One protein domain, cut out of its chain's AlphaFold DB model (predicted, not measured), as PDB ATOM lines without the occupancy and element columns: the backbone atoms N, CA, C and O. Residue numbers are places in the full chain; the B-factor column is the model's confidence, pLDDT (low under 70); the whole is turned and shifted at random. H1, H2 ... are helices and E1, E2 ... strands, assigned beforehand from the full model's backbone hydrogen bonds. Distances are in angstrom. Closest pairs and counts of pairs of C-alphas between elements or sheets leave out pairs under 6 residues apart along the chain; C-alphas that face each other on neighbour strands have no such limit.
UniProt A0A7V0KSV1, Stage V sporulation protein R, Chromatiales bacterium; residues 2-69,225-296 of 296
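This is residues 2 to 69 and 225 to 296 of the 296 residues of the protein "Stage V sporulation protein R" of Chromatiales bacterium (UniProt A0A7V0KSV1). One strongly twisted sheet of five strands has H4 packed over one face, and the hairpin of H2 and H3 is joined to that face through H2 near edge strand E1. A long loop with H1 at its start reaches away from this body, and its residues 16 to 22 stick out. The printed part has 140 residues, with four named helices and five named strands in the order H1 H2 H3 E1 E2 H4 E3 E4 E5, of mixed class. The mixed sheet runs E1 E2 E3 E4 E5; the whole is only just loose, close to compact, with a radius of gyration of the C-alphas of 17.7 A and spans of 57 by 35 by 31 A.

E1, residues 227 to 234, and E2, 239 to 244, form an antiparallel hairpin, with N 228 and O 243 2.8 A apart. E3, 271 to 277, is parallel to E2, with N 242 and O 272 2.8 A apart. E3, E4, 280 to 287, and E5, 290 to 295, form a meander, each strand the antiparallel neighbour of the one before; N 273 and O 284 are 2.8 A apart, N 285 and O 292 2.9 A. H4, 253 to 267, has a height over the sheet of 8.2 A; its closest C-alphas to E4 are Leu 260 and Cys 286, 6.1 A. E2, H4 and E3 form a strand-helix-strand unit, parallel strands joined through a helix, with a right-handed crossover. H2, 42 to 49, is on the same face, giving two layers, helices on one face. H2 touches H3, 55 to 69, closest at C-alphas Ala 47 and Lys 58, 4.8 A. H1, 2 to 10, is not on the sheet. Every O i to N i+4 pair is within hydrogen-bond range in H1, H2 and H3, and 10 of 11 in H4.

H1 begins at C-alpha 2 (-35.154, -2.609, -18.567); E5 ends at C-alpha 295 (-24.394, -22.806, 4.625). H3 is 21.2 A long, H4 20.5 A and E4 22.7 A.

The two C-alphas farthest apart, Ile 20 and Trp 56, are 59.2 A apart. Residues 70 to 224 are not printed; C-alphas 69 and 225 are 16.8 A apart across the cut. The link H1 to H2 is long, 31 residues. pLDDT is under 70 at residues 2, 10, 12, 23 to 29 and 296.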
ATOM      1  N   GLN A   2     -35.327  -1.958 -19.881       65.69
ATOM      2  CA  GLN A   2     -35.154  -2.609 -18.567       65.69
ATOM      3  C   GLN A   2     -35.533  -1.722 -17.368       65.69
ATOM      4  O   GLN A   2     -36.245  -2.173 -16.488       65.69
ATOM      5  N   GLN A   3     -35.151  -0.437 -17.345       71.62
ATOM      6  CA  GLN A   3     -35.567   0.475 -16.262       71.62
ATOM      7  C   GLN A   3     -37.092   0.645 -16.169       71.62
ATOM      8  O   GLN A   3     -37.640   0.669 -15.075       71.62
ATOM      9  N   ALA A   4     -37.782   0.742 -17.310       72.12
ATOM     10  CA  ALA A   4     -39.238   0.880 -17.335       72.12
ATOM     11  C   ALA A   4     -39.926  -0.401 -16.844       72.12
ATOM     12  O   ALA A   4     -40.877  -0.320 -16.080       72.12
ATOM     13  N   ARG A   5     -39.404  -1.575 -17.226       72.38
ATOM     14  CA  ARG A   5     -39.889  -2.873 -16.739       72.38
ATOM     15  C   ARG A   5     -39.578  -3.109 -15.262       72.38
ATOM     16  O   ARG A   5     -40.424  -3.632 -14.557       72.38
ATOM     17  N   ALA A   6     -38.411  -2.690 -14.773       71.75
ATOM     18  CA  ALA A   6     -38.058  -2.777 -13.357       71.75
ATOM     19  C   ALA A   6     -38.974  -1.905 -12.485       71.75
ATOM     20  O   ALA A   6     -39.325  -2.303 -11.378       71.75
ATOM     21  N   LEU A   7     -39.377  -0.735 -12.994       73.69
ATOM     22  CA  LEU A   7     -40.376   0.122 -12.352       73.69
ATOM     23  C   LEU A   7     -41.774  -0.514 -12.392       73.69
ATOM     24  O   LEU A   7     -42.416  -0.573 -11.353       73.69
ATOM     25  N   ASP A   8     -42.202  -1.050 -13.541       73.81
ATOM     26  CA  ASP A   8     -43.490  -1.749 -13.712       73.81
ATOM     27  C   ASP A   8     -43.599  -2.999 -12.818       73.81
ATOM     28  O   ASP A   8     -44.583  -3.191 -12.116       73.81
ATOM     29  N   ALA A   9     -42.541  -3.810 -12.738       70.44
ATOM     30  CA  ALA A   9     -42.481  -4.986 -11.871       70.44
ATOM     31  C   ALA A   9     -42.444  -4.638 -10.371       70.44
ATOM     32  O   ALA A   9     -42.768  -5.484  -9.535       70.44
ATOM     33  N   ALA A  10     -42.013  -3.422 -10.023       68.88
ATOM     34  CA  ALA A  10     -42.051  -2.919  -8.656       68.88
ATOM     35  C   ALA A  10     -43.419  -2.322  -8.284       68.88
ATOM     36  O   ALA A  10     -43.689  -2.155  -7.091       68.88
ATOM     37  N   GLU A  11     -44.289  -2.037  -9.264       71.25
ATOM     38  CA  GLU A  11     -45.665  -1.642  -8.982       71.25
ATOM     39  C   GLU A  11     -46.435  -2.840  -8.403       71.25
ATOM     40  O   GLU A  11     -46.512  -3.910  -9.015       71.25
ATOM     41  N   PRO A  12     -47.009  -2.710  -7.194       67.81
ATOM     42  CA  PRO A  12     -47.769  -3.797  -6.610       67.81
ATOM     43  C   PRO A  12     -49.027  -4.063  -7.450       67.81
ATOM     44  O   PRO A  12     -49.690  -3.114  -7.885       67.81
ATOM     45  N   PRO A  13     -49.414  -5.337  -7.644       70.25
ATOM     46  CA  PRO A  13     -50.684  -5.651  -8.279       70.25
ATOM     47  C   PRO A  13     -51.827  -5.021  -7.479       70.25
ATOM     48  O   PRO A  13     -51.783  -4.972  -6.247       70.25
ATOM     49  N   HIS A  14     -52.855  -4.543  -8.181       78.12
ATOM     50  CA  HIS A  14     -54.011  -3.925  -7.540       78.12
ATOM     51  C   HIS A  14     -54.638  -4.878  -6.512       78.12
ATOM     52  O   HIS A  14     -55.110  -5.959  -6.868       78.12
ATOM     53  N   ASP A  15     -54.651  -4.459  -5.246       77.31
ATOM     54  CA  ASP A  15     -55.244  -5.209  -4.146       77.31
ATOM     55  C   ASP A  15     -56.664  -4.693  -3.857       77.31
ATOM     56  O   ASP A  15     -56.828  -3.638  -3.236       77.31
ATOM     57  N   PRO A  16     -57.721  -5.428  -4.254       80.19
ATOM     58  CA  PRO A  16     -59.100  -5.007  -4.016       80.19
ATOM     59  C   PRO A  16     -59.481  -4.985  -2.523       80.19
ATOM     60  O   PRO A  16     -60.543  -4.466  -2.172       80.19
ATOM     61  N   PHE A  17     -58.637  -5.530  -1.635       81.25
ATOM     62  CA  PHE A  17     -58.841  -5.576  -0.186       81.25
ATOM     63  C   PHE A  17     -57.763  -4.808   0.598       81.25
ATOM     64  O   PHE A  17     -57.596  -5.047   1.798       81.25
ATOM     65  N   GLU A  18     -57.105  -3.823  -0.028       77.31
ATOM     66  CA  GLU A  18     -56.054  -2.968   0.566       77.31
ATOM     67  C   GLU A  18     -56.409  -2.372   1.947       77.31
ATOM     68  O   GLU A  18     -55.538  -2.049   2.748       77.31
ATOM     69  N   ARG A  19     -57.709  -2.247   2.260       78.56
ATOM     70  CA  ARG A  19     -58.233  -1.749   3.545       78.56
ATOM     71  C   ARG A  19     -58.042  -2.709   4.721       78.56
ATOM     72  O   ARG A  19     -58.149  -2.278   5.867       78.56
ATOM     73  N   ILE A  20     -57.859  -3.998   4.448       82.75
ATOM     74  CA  ILE A  20     -57.769  -5.074   5.448       82.75
ATOM     75  C   ILE A  20     -56.373  -5.706   5.418       82.75
ATOM     76  O   ILE A  20     -55.887  -6.190   6.441       82.75
ATOM     77  N   HIS A  21     -55.711  -5.690   4.263       77.75
ATOM     78  CA  HIS A  21     -54.347  -6.175   4.132       77.75
ATOM     79  C   HIS A  21     -53.341  -5.177   4.706       77.75
ATOM     80  O   HIS A  21     -53.503  -3.960   4.642       77.75
ATOM     81  N   ARG A  22     -52.276  -5.710   5.309       75.88
ATOM     82  CA  ARG A  22     -51.152  -4.890   5.759       75.88
ATOM     83  C   ARG A  22     -50.519  -4.247   4.518       75.88
ATOM     84  O   ARG A  22     -50.205  -4.999   3.596       75.88
ATOM     85  N   PRO A  23     -50.282  -2.922   4.500       67.38
ATOM     86  CA  PRO A  23     -49.590  -2.278   3.392       67.38
ATOM     87  C   PRO A  23     -48.268  -2.997   3.121       67.38
ATOM     88  O   PRO A  23     -47.442  -3.142   4.030       67.38
ATOM     89  N   VAL A  24     -48.095  -3.489   1.893       68.69
ATOM     90  CA  VAL A  24     -46.816  -4.039   1.447       68.69
ATOM     91  C   VAL A  24     -45.847  -2.868   1.355       68.69
ATOM     92  O   VAL A  24     -46.139  -1.856   0.721       68.69
ATOM     93  N   GLU A  25     -44.719  -2.967   2.053       63.84
ATOM     94  CA  GLU A  25     -43.710  -1.913   2.057       63.84
ATOM     95  C   GLU A  25     -43.100  -1.809   0.652       63.84
ATOM     96  O   GLU A  25     -42.399  -2.714   0.197       63.84
ATOM     97  N   HIS A  26     -43.414  -0.719  -0.051       62.62
ATOM     98  CA  HIS A  26     -42.921  -0.468  -1.400       62.62
ATOM     99  C   HIS A  26     -41.422  -0.161  -1.346       62.62
ATOM    100  O   HIS A  26     -41.003   0.942  -0.982       62.62
ATOM    101  N   ARG A  27     -40.600  -1.145  -1.710       64.00
ATOM    102  CA  ARG A  27     -39.180  -0.923  -1.974       64.00
ATOM    103  C   ARG A  27     -39.040  -0.503  -3.425       64.00
ATOM    104  O   ARG A  27     -39.306  -1.301  -4.316       64.00
ATOM    105  N   ALA A  28     -38.628   0.745  -3.642       67.81
ATOM    106  CA  ALA A  28     -38.224   1.183  -4.969       67.81
ATOM    107  C   ALA A  28     -37.148   0.219  -5.506       67.81
ATOM    108  O   ALA A  28     -36.283  -0.201  -4.725       67.81
ATOM    109  N   PRO A  29     -37.213  -0.166  -6.792       69.75
ATOM    110  CA  PRO A  29     -36.214  -1.045  -7.371       69.75
ATOM    111  C   PRO A  29     -34.852  -0.350  -7.308       69.75
ATOM    112  O   PRO A  29     -34.751   0.856  -7.537       69.75
ATOM    113  N   ASP A  30     -33.815  -1.113  -6.979       75.62
ATOM    114  CA  ASP A  30     -32.445  -0.617  -7.021       75.62
ATOM    115  C   ASP A  30     -32.022  -0.461  -8.487       75.62
ATOM    116  O   ASP A  30     -31.739  -1.442  -9.178       75.62
ATOM    117  N   LEU A  31     -32.061   0.781  -8.973       81.25
ATOM    118  CA  LEU A  31     -31.728   1.127 -10.355       81.25
ATOM    119  C   LEU A  31     -30.218   1.205 -10.604       81.25
ATOM    120  O   LEU A  31     -29.811   1.331 -11.759       81.25
ATOM    121  N   ASP A  32     -29.407   1.124  -9.549       80.81
ATOM    122  CA  ASP A  32     -27.951   1.132  -9.652       80.81
ATOM    123  C   ASP A  32     -27.388  -0.297  -9.788       80.81
ATOM    124  O   ASP A  32     -26.209  -0.480 -10.097       80.81
ATOM    125  N   ARG A  33     -28.236  -1.326  -9.627       85.50
ATOM    126  CA  ARG A  33     -27.858  -2.731  -9.803       85.50
ATOM    127  C   ARG A  33     -27.578  -3.068 -11.266       85.50
ATOM    128  O   ARG A  33     -28.364  -2.760 -12.163       85.50
ATOM    129  N   VAL A  34     -26.493  -3.806 -11.495       89.81
ATOM    130  CA  VAL A  34     -26.117  -4.309 -12.821       89.81
ATOM    131  C   VAL A  34     -26.049  -5.836 -12.777       89.81
ATOM    132  O   VAL A  34     -25.212  -6.356 -12.052       89.81
ATOM    133  N   PRO A  35     -26.851  -6.578 -13.550       91.69
ATOM    134  CA  PRO A  35     -27.942  -6.100 -14.392       91.69
ATOM    135  C   PRO A  35     -29.182  -5.690 -13.573       91.69
ATOM    136  O   PRO A  35     -29.402  -6.132 -12.442       91.69
ATOM    137  N   LEU A  36     -30.032  -4.857 -14.176       88.38
ATOM    138  CA  LEU A  36     -31.313  -4.460 -13.579       88.38
ATOM    139  C   LEU A  36     -32.268  -5.648 -13.440       88.38
ATOM    140  O   LEU A  36     -32.977  -5.766 -12.442       88.38
ATOM    141  N   GLU A  37     -32.253  -6.550 -14.416       88.31
ATOM    142  CA  GLU A  37     -33.004  -7.803 -14.412       88.31
ATOM    143  C   GLU A  37     -32.028  -8.983 -14.397       88.31
ATOM    144  O   GLU A  37     -30.964  -8.880 -15.004       88.31
ATOM    145  N   PRO A  38     -32.365 -10.103 -13.736       93.81
ATOM    146  CA  PRO A  38     -31.518 -11.287 -13.737       93.81
ATOM    147  C   PRO A  38     -31.135 -11.756 -15.151       93.81
ATOM    148  O   PRO A  38     -32.012 -12.111 -15.936       93.81
ATOM    149  N   GLU A  39     -29.836 -11.816 -15.449       95.69
ATOM    150  CA  GLU A  39     -29.315 -12.217 -16.767       95.69
ATOM    151  C   GLU A  39     -28.913 -13.694 -16.775       95.69
ATOM    152  O   GLU A  39     -28.218 -14.150 -15.871       95.69
ATOM    153  N   GLU A  40     -29.334 -14.445 -17.787       94.44
ATOM    154  CA  GLU A  40     -29.052 -15.878 -17.939       94.44
ATOM    155  C   GLU A  40     -27.821 -16.143 -18.813       94.44
ATOM    156  O   GLU A  40     -27.104 -17.123 -18.598       94.44
ATOM    157  N   ASP A  41     -27.531 -15.262 -19.774       95.38
ATOM    158  CA  ASP A  41     -26.375 -15.408 -20.651       95.38
ATOM    159  C   ASP A  41     -25.089 -14.949 -19.959       95.38
ATOM    160  O   ASP A  41     -24.603 -13.826 -20.117       95.38
ATOM    161  N   LEU A  42     -24.522 -15.862 -19.167       95.81
ATOM    162  CA  LEU A  42     -23.311 -15.608 -18.392       95.81
ATOM    163  C   LEU A  42     -22.138 -15.155 -19.269       95.81
ATOM    164  O   LEU A  42     -21.377 -14.276 -18.870       95.81
ATOM    165  N   LEU A  43     -21.951 -15.775 -20.438       96.12
ATOM    166  CA  LEU A  43     -20.772 -15.527 -21.269       96.12
ATOM    167  C   LEU A  43     -20.881 -14.193 -21.995       96.12
ATOM    168  O   LEU A  43     -19.913 -13.431 -21.976       96.12
ATOM    169  N   LEU A  44     -22.047 -13.892 -22.575       97.00
ATOM    170  CA  LEU A  44     -22.291 -12.597 -23.195       97.00
ATOM    171  C   LEU A  44     -22.177 -11.482 -22.154       97.00
ATOM    172  O   LEU A  44     -21.462 -10.506 -22.375       97.00
ATOM    173  N   PHE A  45     -22.796 -11.654 -20.983       97.50
ATOM    174  CA  PHE A  45     -22.718 -10.657 -19.922       97.50
ATOM    175  C   PHE A  45     -21.269 -10.374 -19.511       97.50
ATOM    176  O   PHE A  45     -20.869  -9.213 -19.402       97.50
ATOM    177  N   ILE A  46     -20.463 -11.422 -19.312       97.38
ATOM    178  CA  ILE A  46     -19.052 -11.280 -18.949       97.38
ATOM    179  C   ILE A  46     -18.249 -10.608 -20.073       97.38
ATOM    180  O   ILE A  46     -17.399  -9.770 -19.768       97.38
ATOM    181  N   ALA A  47     -18.504 -10.933 -21.343       97.12
ATOM    182  CA  ALA A  47     -17.824 -10.310 -22.481       97.12
ATOM    183  C   ALA A  47     -18.042  -8.786 -22.511       97.12
ATOM    184  O   ALA A  47     -17.085  -8.025 -22.687       97.12
ATOM    185  N   GLU A  48     -19.278  -8.352 -22.257       96.12
ATOM    186  CA  GLU A  48     -19.671  -6.940 -22.280       96.12
ATOM    187  C   GLU A  48     -19.215  -6.164 -21.035       96.12
ATOM    188  O   GLU A  48     -18.808  -5.006 -21.134       96.12
ATOM    189  N   HIS A  49     -19.238  -6.790 -19.853       95.38
ATOM    190  CA  HIS A  49     -19.076  -6.076 -18.578       95.38
ATOM    191  C   HIS A  49     -17.738  -6.326 -17.871       95.38
ATOM    192  O   HIS A  49     -17.398  -5.595 -16.938       95.38
ATOM    193  N   SER A  50     -16.953  -7.331 -18.273       94.38
ATOM    194  CA  SER A  50     -15.642  -7.581 -17.663       94.38
ATOM    195  C   SER A  50     -14.568  -6.654 -18.257       94.38
ATOM    196  O   SER A  50     -14.259  -6.736 -19.449       94.38
ATOM    197  N   PRO A  51     -13.915  -5.801 -17.443       92.06
ATOM    198  CA  PRO A  51     -12.789  -4.981 -17.872       92.06
ATOM    199  C   PRO A  51     -11.450  -5.720 -17.751       92.06
ATOM    200  O   PRO A  51     -10.408  -5.139 -18.032       92.06
ATOM    201  N   TYR A  52     -11.455  -6.974 -17.284       93.69
ATOM    202  CA  TYR A  52     -10.241  -7.773 -17.096       93.69
ATOM    203  C   TYR A  52      -9.911  -8.651 -18.306       93.69
ATOM    204  O   TYR A  52      -8.832  -9.239 -18.356       93.69
ATOM    205  N   LEU A  53     -10.832  -8.752 -19.266       96.38
ATOM    206  CA  LEU A  53     -10.637  -9.508 -20.494       96.38
ATOM    207  C   LEU A  53      -9.980  -8.637 -21.562       96.38
ATOM    208  O   LEU A  53     -10.424  -7.517 -21.816       96.38
ATOM    209  N   ALA A  54      -8.954  -9.180 -22.215       97.19
ATOM    210  CA  ALA A  54      -8.426  -8.620 -23.453       97.19
ATOM    211  C   ALA A  54      -9.445  -8.776 -24.595       97.19
ATOM    212  O   ALA A  54     -10.255  -9.703 -24.572       97.19
ATOM    213  N   ASP A  55      -9.355  -7.926 -25.618       97.19
ATOM    214  CA  ASP A  55     -10.322  -7.887 -26.728       97.19
ATOM    215  C   ASP A  55     -10.520  -9.259 -27.390       97.19
ATOM    216  O   ASP A  55     -11.640  -9.745 -27.480       97.19
ATOM    217  N   TRP A  56      -9.432  -9.975 -27.696       97.62
ATOM    218  CA  TRP A  56      -9.522 -11.316 -28.289       97.62
ATOM    219  C   TRP A  56     -10.225 -12.346 -27.386       97.62
ATOM    220  O   TRP A  56     -10.779 -13.324 -27.879       97.62
ATOM    221  N   GLN A  57     -10.186 -12.175 -26.057       97.44
ATOM    222  CA  GLN A  57     -10.904 -13.064 -25.139       97.44
ATOM    223  C   GLN A  57     -12.404 -12.787 -25.186       97.44
ATOM    224  O   GLN A  57     -13.182 -13.731 -25.096       97.44
ATOM    225  N   LYS A  58     -12.797 -11.516 -25.338       97.81
ATOM    226  CA  LYS A  58     -14.197 -11.123 -25.532       97.81
ATOM    227  C   LYS A  58     -14.723 -11.672 -26.854       97.81
ATOM    228  O   LYS A  58     -15.758 -12.328 -26.839       97.81
ATOM    229  N   ASP A  59     -13.939 -11.552 -27.929       97.94
ATOM    230  CA  ASP A  59     -14.280 -12.116 -29.241       97.94
ATOM    231  C   ASP A  59     -14.570 -13.624 -29.156       97.94
ATOM    232  O   ASP A  59     -15.541 -14.113 -29.730       97.94
ATOM    233  N   LEU A  60     -13.774 -14.384 -28.389       97.88
ATOM    234  CA  LEU A  60     -14.036 -15.812 -28.178       97.88
ATOM    235  C   LEU A  60     -15.363 -16.074 -27.455       97.88
ATOM    236  O   LEU A  60     -16.046 -17.041 -27.788       97.88
ATOM    237  N   LEU A  61     -15.731 -15.250 -26.471       97.69
ATOM    238  CA  LEU A  61     -17.014 -15.387 -25.779       97.69
ATOM    239  C   LEU A  61     -18.189 -15.052 -26.706       97.69
ATOM    240  O   LEU A  61     -19.187 -15.771 -26.685       97.69
ATOM    241  N   HIS A  62     -18.054 -14.032 -27.559       97.38
ATOM    242  CA  HIS A  62     -19.059 -13.698 -28.573       97.38
ATOM    243  C   HIS A  62     -19.242 -14.812 -29.599       97.38
ATOM    244  O   HIS A  62     -20.378 -15.179 -29.881       97.38
ATOM    245  N   ILE A  63     -18.152 -15.419 -30.083       97.62
ATOM    246  CA  ILE A  63     -18.226 -16.581 -30.982       97.62
ATOM    247  C   ILE A  63     -19.006 -17.720 -30.314       97.62
ATOM    248  O   ILE A  63     -19.914 -18.286 -30.915       97.62
ATOM    249  N   VAL A  64     -18.700 -18.046 -29.053       96.69
ATOM    250  CA  VAL A  64     -19.421 -19.109 -28.330       96.69
ATOM    251  C   VAL A  64     -20.906 -18.768 -28.165       96.69
ATOM    252  O   VAL A  64     -21.745 -19.654 -28.327       96.69
ATOM    253  N   HIS A  65     -21.243 -17.510 -27.878       95.50
ATOM    254  CA  HIS A  65     -22.630 -17.047 -27.804       95.50
ATOM    255  C   HIS A  65     -23.367 -17.207 -29.147       95.50
ATOM    256  O   HIS A  65     -24.481 -17.736 -29.186       95.50
ATOM    257  N   GLU A  66     -22.753 -16.799 -30.258       95.38
ATOM    258  CA  GLU A  66     -23.336 -16.935 -31.598       95.38
ATOM    259  C   GLU A  66     -23.566 -18.408 -31.975       95.38
ATOM    260  O   GLU A  66     -24.662 -18.776 -32.413       95.38
ATOM    261  N   GLU A  67     -22.587 -19.277 -31.715       96.06
ATOM    262  CA  GLU A  67     -22.704 -20.723 -31.944       96.06
ATOM    263  C   GLU A  67     -23.782 -21.367 -31.053       96.06
ATOM    264  O   GLU A  67     -24.542 -22.242 -31.493       96.06
ATOM    265  N   ALA A  68     -23.910 -20.914 -29.801       93.88
ATOM    266  CA  ALA A  68     -24.961 -21.372 -28.896       93.88
ATOM    267  C   ALA A  68     -26.354 -20.991 -29.419       93.88
ATOM    268  O   ALA A  68     -27.246 -21.836 -29.434       93.88
ATOM    269  N   ARG A  69     -26.539 -19.769 -29.934       93.44
ATOM    270  CA  ARG A  69     -27.813 -19.333 -30.539       93.44
ATOM    271  C   ARG A  69     -28.228 -20.177 -31.737       93.44
ATOM    272  O   ARG A  69     -29.423 -20.355 -31.964       93.44
ATOM    273  N   PRO A 225     -28.985 -26.759 -16.241       94.69
ATOM    274  CA  PRO A 225     -29.315 -25.892 -15.112       94.69
ATOM    275  C   PRO A 225     -29.275 -24.411 -15.497       94.69
ATOM    276  O   PRO A 225     -28.332 -23.969 -16.154       94.69
ATOM    277  N   VAL A 226     -30.248 -23.636 -15.018       95.31
ATOM    278  CA  VAL A 226     -30.341 -22.194 -15.279       95.31
ATOM    279  C   VAL A 226     -29.656 -21.421 -14.155       95.31
ATOM    280  O   VAL A 226     -30.075 -21.469 -12.998       95.31
ATOM    281  N   ILE A 227     -28.589 -20.699 -14.488       97.19
ATOM    282  CA  ILE A 227     -27.856 -19.838 -13.556       97.19
ATOM    283  C   ILE A 227     -28.037 -18.395 -14.011       97.19
ATOM    284  O   ILE A 227     -27.683 -18.067 -15.138       97.19
ATOM    285  N   ARG A 228     -28.555 -17.535 -13.132       97.88
ATOM    286  CA  ARG A 228     -28.763 -16.115 -13.428       97.88
ATOM    287  C   ARG A 228     -27.804 -15.232 -12.646       97.88
ATOM    288  O   ARG A 228     -27.580 -15.468 -11.459       97.88
ATOM    289  N   ILE A 229     -27.281 -14.191 -13.278       97.88
ATOM    290  CA  ILE A 229     -26.549 -13.101 -12.631       97.88
ATOM    291  C   ILE A 229     -27.578 -12.159 -12.029       97.88
ATOM    292  O   ILE A 229     -28.419 -11.620 -12.742       97.88
ATOM    293  N   LEU A 230     -27.513 -11.974 -10.717       96.12
ATOM    294  CA  LEU A 230     -28.396 -11.062  -9.996       96.12
ATOM    295  C   LEU A 230     -27.758  -9.695  -9.793       96.12
ATOM    296  O   LEU A 230     -28.470  -8.698  -9.777       96.12
ATOM    297  N   ASP A 231     -26.443  -9.671  -9.594       96.06
ATOM    298  CA  ASP A 231     -25.682  -8.462  -9.311       96.06
ATOM    299  C   ASP A 231     -24.202  -8.699  -9.650       96.06
ATOM    300  O   ASP A 231     -23.602  -9.674  -9.205       96.06
ATOM    301  N   ALA A 232     -23.614  -7.840 -10.469       96.06
ATOM    302  CA  ALA A 232     -22.228  -7.893 -10.910       96.06
ATOM    303  C   ALA A 232     -21.307  -6.986 -10.080       96.06
ATOM    304  O   ALA A 232     -20.084  -7.049 -10.238       96.06
ATOM    305  N   ASP A 233     -21.866  -6.161  -9.194       94.75
ATOM    306  CA  ASP A 233     -21.121  -5.321  -8.257       94.75
ATOM    307  C   ASP A 233     -21.577  -5.531  -6.811       94.75
ATOM    308  O   ASP A 233     -21.662  -4.598  -6.012       94.75
ATOM    309  N   HIS A 234     -21.823  -6.794  -6.456       92.56
ATOM    310  CA  HIS A 234     -22.285  -7.137  -5.121       92.56
ATOM    311  C   HIS A 234     -21.277  -6.685  -4.051       92.56
ATOM    312  O   HIS A 234     -20.059  -6.871  -4.195       92.56
ATOM    313  N   ASP A 235     -21.801  -6.068  -2.988       90.50
ATOM    314  CA  ASP A 235     -21.048  -5.396  -1.919       90.50
ATOM    315  C   ASP A 235     -20.068  -4.304  -2.410       90.50
ATOM    316  O   ASP A 235     -19.084  -4.000  -1.731       90.50
ATOM    317  N   HIS A 236     -20.304  -3.718  -3.592       90.50
ATOM    318  CA  HIS A 236     -19.461  -2.682  -4.212       90.50
ATOM    319  C   HIS A 236     -17.985  -3.081  -4.379       90.50
ATOM    320  O   HIS A 236     -17.073  -2.251  -4.304       90.50
ATOM    321  N   ASN A 237     -17.727  -4.378  -4.567       91.75
ATOM    322  CA  ASN A 237     -16.383  -4.926  -4.761       91.75
ATOM    323  C   ASN A 237     -16.268  -5.762  -6.045       91.75
ATOM    324  O   ASN A 237     -15.380  -6.610  -6.183       91.75
ATOM    325  N   ARG A 238     -17.181  -5.542  -6.996       92.94
ATOM    326  CA  ARG A 238     -17.280  -6.266  -8.266       92.94
ATOM    327  C   ARG A 238     -17.420  -7.770  -8.082       92.94
ATOM    328  O   ARG A 238     -16.908  -8.552  -8.881       92.94
ATOM    329  N   THR A 239     -18.077  -8.181  -7.001       96.50
ATOM    330  CA  THR A 239     -18.407  -9.584  -6.771       96.50
ATOM    331  C   THR A 239     -19.551  -9.968  -7.704       96.50
ATOM    332  O   THR A 239     -20.598  -9.326  -7.686       96.50
ATOM    333  N   LEU A 240     -19.362 -11.018  -8.506       97.50
ATOM    334  CA  LEU A 240     -20.414 -11.544  -9.373       97.50
ATOM    335  C   LEU A 240     -21.326 -12.456  -8.560       97.50
ATOM    336  O   LEU A 240     -20.968 -13.595  -8.255       97.50
ATOM    337  N   TYR A 241     -22.498 -11.960  -8.202       97.62
ATOM    338  CA  TYR A 241     -23.520 -12.711  -7.505       97.62
ATOM    339  C   TYR A 241     -24.473 -13.376  -8.493       97.62
ATOM    340  O   TYR A 241     -25.185 -12.731  -9.266       97.62
ATOM    341  N   THR A 242     -24.477 -14.702  -8.447       98.12
ATOM    342  CA  THR A 242     -25.296 -15.571  -9.280       98.12
ATOM    343  C   THR A 242     -26.223 -16.421  -8.426       98.12
ATOM    344  O   THR A 242     -25.933 -16.733  -7.266       98.12
ATOM    345  N   ARG A 243     -27.344 -16.828  -9.011       97.88
ATOM    346  CA  ARG A 243     -28.310 -17.726  -8.389       97.88
ATOM    347  C   ARG A 243     -28.704 -18.819  -9.364       97.88
ATOM    348  O   ARG A 243     -29.019 -18.552 -10.520       97.88
ATOM    349  N   HIS A 244     -28.711 -20.046  -8.871       97.75
ATOM    350  CA  HIS A 244     -29.311 -21.177  -9.554       97.75
ATOM    351  C   HIS A 244     -30.834 -21.116  -9.412       97.75
ATOM    352  O   HIS A 244     -31.360 -21.105  -8.296       97.75
ATOM    353  N   GLU A 245     -31.537 -21.100 -10.539       96.06
ATOM    354  CA  GLU A 245     -32.984 -21.281 -10.587       96.06
ATOM    355  C   GLU A 245     -33.296 -22.769 -10.371       96.06
ATOM    356  O   GLU A 245     -33.346 -23.566 -11.303       96.06
ATOM    357  N   HIS A 246     -33.395 -23.162  -9.098       94.62
ATOM    358  CA  HIS A 246     -33.522 -24.565  -8.707       94.62
ATOM    359  C   HIS A 246     -34.890 -25.127  -9.098       94.62
ATOM    360  O   HIS A 246     -35.929 -24.638  -8.655       94.62
ATOM    361  N   ASP A 247     -34.881 -26.197  -9.886       91.50
ATOM    362  CA  ASP A 247     -36.081 -26.850 -10.418       91.50
ATOM    363  C   ASP A 247     -36.393 -28.199  -9.744       91.50
ATOM    364  O   ASP A 247     -37.109 -29.048 -10.280       91.50
ATOM    365  N   GLY A 248     -35.834 -28.410  -8.550       90.75
ATOM    366  CA  GLY A 248     -35.905 -29.665  -7.807       90.75
ATOM    367  C   GLY A 248     -34.671 -30.555  -7.969       90.75
ATOM    368  O   GLY A 248     -34.557 -31.545  -7.244       90.75
ATOM    369  N   ARG A 249     -33.729 -30.216  -8.860       91.81
ATOM    370  CA  ARG A 249     -32.482 -30.970  -9.060       91.81
ATOM    371  C   ARG A 249     -31.281 -30.213  -8.505       91.81
ATOM    372  O   ARG A 249     -31.023 -29.067  -8.854       91.81
ATOM    373  N   ASP A 250     -30.510 -30.884  -7.657       95.38
ATOM    374  CA  ASP A 250     -29.265 -30.332  -7.128       95.38
ATOM    375  C   ASP A 250     -28.175 -30.277  -8.204       95.38
ATOM    376  O   ASP A 250     -28.038 -31.179  -9.039       95.38
ATOM    377  N   LEU A 251     -27.332 -29.247  -8.131       95.69
ATOM    378  CA  LEU A 251     -26.152 -29.148  -8.981       95.69
ATOM    379  C   LEU A 251     -25.139 -30.240  -8.618       95.69
ATOM    380  O   LEU A 251     -24.802 -30.463  -7.452       95.69
ATOM    381  N   GLN A 252     -24.581 -30.893  -9.637       94.31
ATOM    382  CA  GLN A 252     -23.494 -31.843  -9.434       94.31
ATOM    383  C   GLN A 252     -22.233 -31.098  -8.992       94.31
ATOM    384  O   GLN A 252     -21.677 -30.306  -9.755       94.31
ATOM    385  N   TYR A 253     -21.750 -31.394  -7.782       92.94
ATOM    386  CA  TYR A 253     -20.643 -30.661  -7.158       92.94
ATOM    387  C   TYR A 253     -19.399 -30.563  -8.055       92.94
ATOM    388  O   TYR A 253     -18.841 -29.484  -8.208       92.94
ATOM    389  N   GLY A 254     -18.999 -31.656  -8.715       94.50
ATOM    390  CA  GLY A 254     -17.816 -31.656  -9.583       94.50
ATOM    391  C   GLY A 254     -17.924 -30.722 -10.797       94.50
ATOM    392  O   GLY A 254     -16.916 -30.146 -11.212       94.50
ATOM    393  N   SER A 255     -19.125 -30.549 -11.357       95.00
ATOM    394  CA  SER A 255     -19.378 -29.587 -12.439       95.00
ATOM    395  C   SER A 255     -19.476 -28.169 -11.885       95.00
ATOM    396  O   SER A 255     -18.809 -27.280 -12.404       95.00
ATOM    397  N   LEU A 256     -20.212 -27.978 -10.786       95.81
ATOM    398  CA  LEU A 256     -20.345 -26.697 -10.085       95.81
ATOM    399  C   LEU A 256     -18.978 -26.092  -9.753       95.81
ATOM    400  O   LEU A 256     -18.705 -24.942 -10.087       95.81
ATOM    401  N   GLU A 257     -18.095 -26.877  -9.138       95.69
ATOM    402  CA  GLU A 257     -16.776 -26.432  -8.690       95.69
ATOM    403  C   GLU A 257     -15.895 -25.981  -9.869       95.69
ATOM    404  O   GLU A 257     -15.163 -24.996  -9.782       95.69
ATOM    405  N   LYS A 258     -15.972 -26.685 -11.005       96.50
ATOM    406  CA  LYS A 258     -15.263 -26.298 -12.235       96.50
ATOM    407  C   LYS A 258     -15.866 -25.044 -12.858       96.50
ATOM    408  O   LYS A 258     -15.112 -24.136 -13.199       96.50
ATOM    409  N   THR A 259     -17.192 -24.975 -12.968       95.75
ATOM    410  CA  THR A 259     -17.900 -23.817 -13.521       95.75
ATOM    411  C   THR A 259     -17.580 -22.552 -12.736       95.75
ATOM    412  O   THR A 259     -17.199 -21.557 -13.341       95.75
ATOM    413  N   LEU A 260     -17.616 -22.598 -11.401       97.31
ATOM    414  CA  LEU A 260     -17.259 -21.453 -10.563       97.31
ATOM    415  C   LEU A 260     -15.820 -20.982 -10.775       97.31
ATOM    416  O   LEU A 260     -15.583 -19.781 -10.879       97.31
ATOM    417  N   ARG A 261     -14.864 -21.908 -10.914       97.56
ATOM    418  CA  ARG A 261     -13.477 -21.551 -11.243       97.56
ATOM    419  C   ARG A 261     -13.349 -20.881 -12.607       97.56
ATOM    420  O   ARG A 261     -12.566 -19.944 -12.748       97.56
ATOM    421  N   TYR A 262     -14.091 -21.345 -13.612       96.81
ATOM    422  CA  TYR A 262     -14.089 -20.711 -14.931       96.81
ATOM    423  C   TYR A 262     -14.752 -19.334 -14.902       96.81
ATOM    424  O   TYR A 262     -14.188 -18.397 -15.460       96.81
ATOM    425  N   LEU A 263     -15.873 -19.183 -14.191       97.19
ATOM    426  CA  LEU A 263     -16.518 -17.885 -13.993       97.19
ATOM    427  C   LEU A 263     -15.584 -16.911 -13.278       97.19
ATOM    428  O   LEU A 263     -15.378 -15.812 -13.776       97.19
ATOM    429  N   HIS A 264     -14.937 -17.329 -12.187       97.50
ATOM    430  CA  HIS A 264     -13.942 -16.511 -11.491       97.50
ATOM    431  C   HIS A 264     -12.795 -16.104 -12.423       97.50
ATOM    432  O   HIS A 264     -12.399 -14.943 -12.451       97.50
ATOM    433  N   ARG A 265     -12.289 -17.032 -13.245       96.44
ATOM    434  CA  ARG A 265     -11.220 -16.741 -14.211       96.44
ATOM    435  C   ARG A 265     -11.632 -15.707 -15.263       96.44
ATOM    436  O   ARG A 265     -10.799 -14.889 -15.638       96.44
ATOM    437  N   LEU A 266     -12.861 -15.772 -15.771       96.88
ATOM    438  CA  LEU A 266     -13.348 -14.844 -16.797       96.88
ATOM    439  C   LEU A 266     -13.765 -13.490 -16.198       96.88
ATOM    440  O   LEU A 266     -13.555 -12.439 -16.807       96.88
ATOM    441  N   TRP A 267     -14.332 -13.510 -14.994       97.19
ATOM    442  CA  TRP A 267     -14.798 -12.318 -14.297       97.19
ATOM    443  C   TRP A 267     -13.680 -11.561 -13.572       97.19
ATOM    444  O   TRP A 267     -13.775 -10.352 -13.397       97.19
ATOM    445  N   GLY A 268     -12.613 -12.246 -13.149       95.00
ATOM    446  CA  GLY A 268     -11.436 -11.662 -12.493       95.00
ATOM    447  C   GLY A 268     -11.645 -11.231 -11.036       95.00
ATOM    448  O   GLY A 268     -10.730 -10.688 -10.418       95.00
ATOM    449  N   ARG A 269     -12.840 -11.445 -10.481       95.94
ATOM    450  CA  ARG A 269     -13.212 -11.135  -9.095       95.94
ATOM    451  C   ARG A 269     -14.032 -12.270  -8.506       95.94
ATOM    452  O   ARG A 269     -14.442 -13.185  -9.223       95.94
ATOM    453  N   ARG A 270     -14.284 -12.181  -7.198       97.19
ATOM    454  CA  ARG A 270     -15.057 -13.166  -6.442       97.19
ATOM    455  C   ARG A 270     -16.396 -13.450  -7.124       97.19
ATOM    456  O   ARG A 270     -17.088 -12.529  -7.550       97.19
ATOM    457  N   VAL A 271     -16.761 -14.726  -7.189       98.06
ATOM    458  CA  VAL A 271     -18.060 -15.189  -7.694       98.06
ATOM    459  C   VAL A 271     -18.814 -15.847  -6.553       98.06
ATOM    460  O   VAL A 271     -18.245 -16.666  -5.832       98.06
ATOM    461  N   LEU A 272     -20.085 -15.503  -6.393       98.00
ATOM    462  CA  LEU A 272     -21.010 -16.133  -5.460       98.00
ATOM    463  C   LEU A 272     -22.081 -16.877  -6.253       98.00
ATOM    464  O   LEU A 272     -22.607 -16.347  -7.226       98.00
ATOM    465  N   LEU A 273     -22.414 -18.091  -5.828       97.94
ATOM    466  CA  LEU A 273     -23.514 -18.878  -6.372       97.94
ATOM    467  C   LEU A 273     -24.419 -19.338  -5.240       97.94
ATOM    468  O   LEU A 273     -24.048 -20.212  -4.455       97.94
ATOM    469  N   GLU A 274     -25.616 -18.774  -5.189       97.75
ATOM    470  CA  GLU A 274     -26.687 -19.261  -4.331       97.75
ATOM    471  C   GLU A 274     -27.438 -20.407  -5.020       97.75
ATOM    472  O   GLU A 274     -27.831 -20.307  -6.182       97.75
ATOM    473  N   THR A 275     -27.652 -21.505  -4.302       97.00
ATOM    474  CA  THR A 275     -28.439 -22.652  -4.768       97.00
ATOM    475  C   THR A 275     -29.064 -23.381  -3.582       97.00
ATOM    476  O   THR A 275     -28.672 -23.199  -2.430       97.00
ATOM    477  N   VAL A 276     -30.000 -24.282  -3.857       96.25
ATOM    478  CA  VAL A 276     -30.424 -25.305  -2.900       96.25
ATOM    479  C   VAL A 276     -29.579 -26.564  -3.114       96.25
ATOM    480  O   VAL A 276     -29.316 -26.954  -4.251       96.25
ATOM    481  N   MET A 277     -29.107 -27.160  -2.020       93.88
ATOM    482  CA  MET A 277     -28.422 -28.456  -1.991       93.88
ATOM    483  C   MET A 277     -29.022 -29.290  -0.864       93.88
ATOM    484  O   MET A 277     -29.026 -28.853   0.289       93.88
ATOM    485  N   GLN A 278     -29.508 -30.492  -1.167       91.75
ATOM    486  CA  GLN A 278     -30.146 -31.398  -0.206       91.75
ATOM    487  C   GLN A 278     -31.258 -30.702   0.601       91.75
ATOM    488  O   GLN A 278     -31.369 -30.871   1.816       91.75
ATOM    489  N   GLY A 279     -32.043 -29.856  -0.074       91.69
ATOM    490  CA  GLY A 279     -33.139 -29.091   0.528       91.69
ATOM    491  C   GLY A 279     -32.713 -27.910   1.409       91.69
ATOM    492  O   GLY A 279     -33.565 -27.318   2.064       91.69
ATOM    493  N   LYS A 280     -31.423 -27.550   1.452       93.25
ATOM    494  CA  LYS A 280     -30.916 -26.407   2.228       93.25
ATOM    495  C   LYS A 280     -30.349 -25.328   1.320       93.25
ATOM    496  O   LYS A 280     -29.571 -25.639   0.415       93.25
ATOM    497  N   SER A 281     -30.677 -24.069   1.611       94.88
ATOM    498  CA  SER A 281     -30.013 -22.936   0.964       94.88
ATOM    499  C   SER A 281     -28.511 -22.994   1.249       94.88
ATOM    500  O   SER A 281     -28.070 -23.235   2.375       94.88
ATOM    501  N   THR A 282     -27.716 -22.890   0.196       95.88
ATOM    502  CA  THR A 282     -26.262 -23.002   0.233       95.88
ATOM    503  C   THR A 282     -25.685 -21.953  -0.702       95.88
ATOM    504  O   THR A 282     -26.096 -21.849  -1.855       95.88
ATOM    505  N   THR A 283     -24.687 -21.218  -0.220       97.06
ATOM    506  CA  THR A 283     -23.911 -20.305  -1.057       97.06
ATOM    507  C   THR A 283     -22.520 -20.880  -1.266       97.06
ATOM    508  O   THR A 283     -21.821 -21.254  -0.322       97.06
ATOM    509  N   PHE A 284     -22.111 -20.972  -2.522       97.31
ATOM    510  CA  PHE A 284     -20.738 -21.261  -2.897       97.31
ATOM    511  C   PHE A 284     -20.043 -19.959  -3.258       97.31
ATOM    512  O   PHE A 284     -20.647 -19.079  -3.866       97.31
ATOM    513  N   SER A 285     -18.772 -19.839  -2.899       97.12
ATOM    514  CA  SER A 285     -17.938 -18.719  -3.318       97.12
ATOM    515  C   SER A 285     -16.703 -19.226  -4.034       97.12
ATOM    516  O   SER A 285     -16.158 -20.255  -3.651       97.12
ATOM    517  N   CYS A 286     -16.241 -18.501  -5.043       97.69
ATOM    518  CA  CYS A 286     -14.950 -18.740  -5.667       97.69
ATOM    519  C   CYS A 286     -14.138 -17.452  -5.686       97.69
ATOM    520  O   CYS A 286     -14.618 -16.431  -6.178       97.69
ATOM    521  N   ASP A 287     -12.922 -17.526  -5.166       95.25
ATOM    522  CA  ASP A 287     -11.915 -16.465  -5.157       95.25
ATOM    523  C   ASP A 287     -10.535 -17.057  -5.516       95.25
ATOM    524  O   ASP A 287     -10.453 -18.141  -6.104       95.25
ATOM    525  N   GLU A 288      -9.451 -16.336  -5.215       91.94
ATOM    526  CA  GLU A 288      -8.076 -16.774  -5.488       91.94
ATOM    527  C   GLU A 288      -7.683 -18.046  -4.715       91.94
ATOM    528  O   GLU A 288      -6.887 -18.838  -5.225       91.94
ATOM    529  N   ASP A 289      -8.275 -18.280  -3.538       90.69
ATOM    530  CA  ASP A 289      -7.986 -19.438  -2.683       90.69
ATOM    531  C   ASP A 289      -8.770 -20.693  -3.115       90.69
ATOM    532  O   ASP A 289      -8.494 -21.810  -2.663       90.69
ATOM    533  N   GLY A 290      -9.723 -20.537  -4.038       92.38
ATOM    534  CA  GLY A 290     -10.491 -21.618  -4.646       92.38
ATOM    535  C   GLY A 290     -11.982 -21.549  -4.329       92.38
ATOM    536  O   GLY A 290     -12.552 -20.475  -4.165       92.38
ATOM    537  N   VAL A 291     -12.642 -22.712  -4.315       94.81
ATOM    538  CA  VAL A 291     -14.095 -22.808  -4.104       94.81
ATOM    539  C   VAL A 291     -14.389 -23.115  -2.637       94.81
ATOM    540  O   VAL A 291     -14.052 -24.188  -2.138       94.81
ATOM    541  N   GLY A 292     -15.052 -22.179  -1.967       92.69
ATOM    542  CA  GLY A 292     -15.570 -22.308  -0.610       92.69
ATOM    543  C   GLY A 292     -17.081 -22.539  -0.585       92.69
ATOM    544  O   GLY A 292     -17.802 -22.254  -1.545       92.69
ATOM    545  N   ARG A 293     -17.577 -23.050   0.544       91.44
ATOM    546  CA  ARG A 293     -19.006 -23.255   0.802       91.44
ATOM    547  C   ARG A 293     -19.389 -22.623   2.134       91.44
ATOM    548  O   ARG A 293     -18.813 -22.972   3.161       91.44
ATOM    549  N   SER A 294     -20.421 -21.790   2.123       83.38
ATOM    550  CA  SER A 294     -21.140 -21.340   3.313       83.38
ATOM    551  C   SER A 294     -22.561 -21.912   3.298       83.38
ATOM    552  O   SER A 294     -23.256 -21.911   2.281       83.38
ATOM    553  N   ALA A 295     -22.988 -22.475   4.428       70.69
ATOM    554  CA  ALA A 295     -24.394 -22.806   4.625       70.69
ATOM    555  C   ALA A 295     -25.147 -21.520   4.992       70.69
ATOM    556  O   ALA A 295     -24.636 -20.744   5.805       70.69
ATOM    557  N   GLY A 296     -26.301 -21.306   4.357       54.72
ATOM    558  CA  GLY A 296     -27.262 -20.278   4.762       54.72
ATOM    559  C   GLY A 296     -28.083 -20.715   5.966       54.72
ATOM    560  O   GLY A 296     -28.186 -21.945   6.200       54.72
TER     561      GLY A 296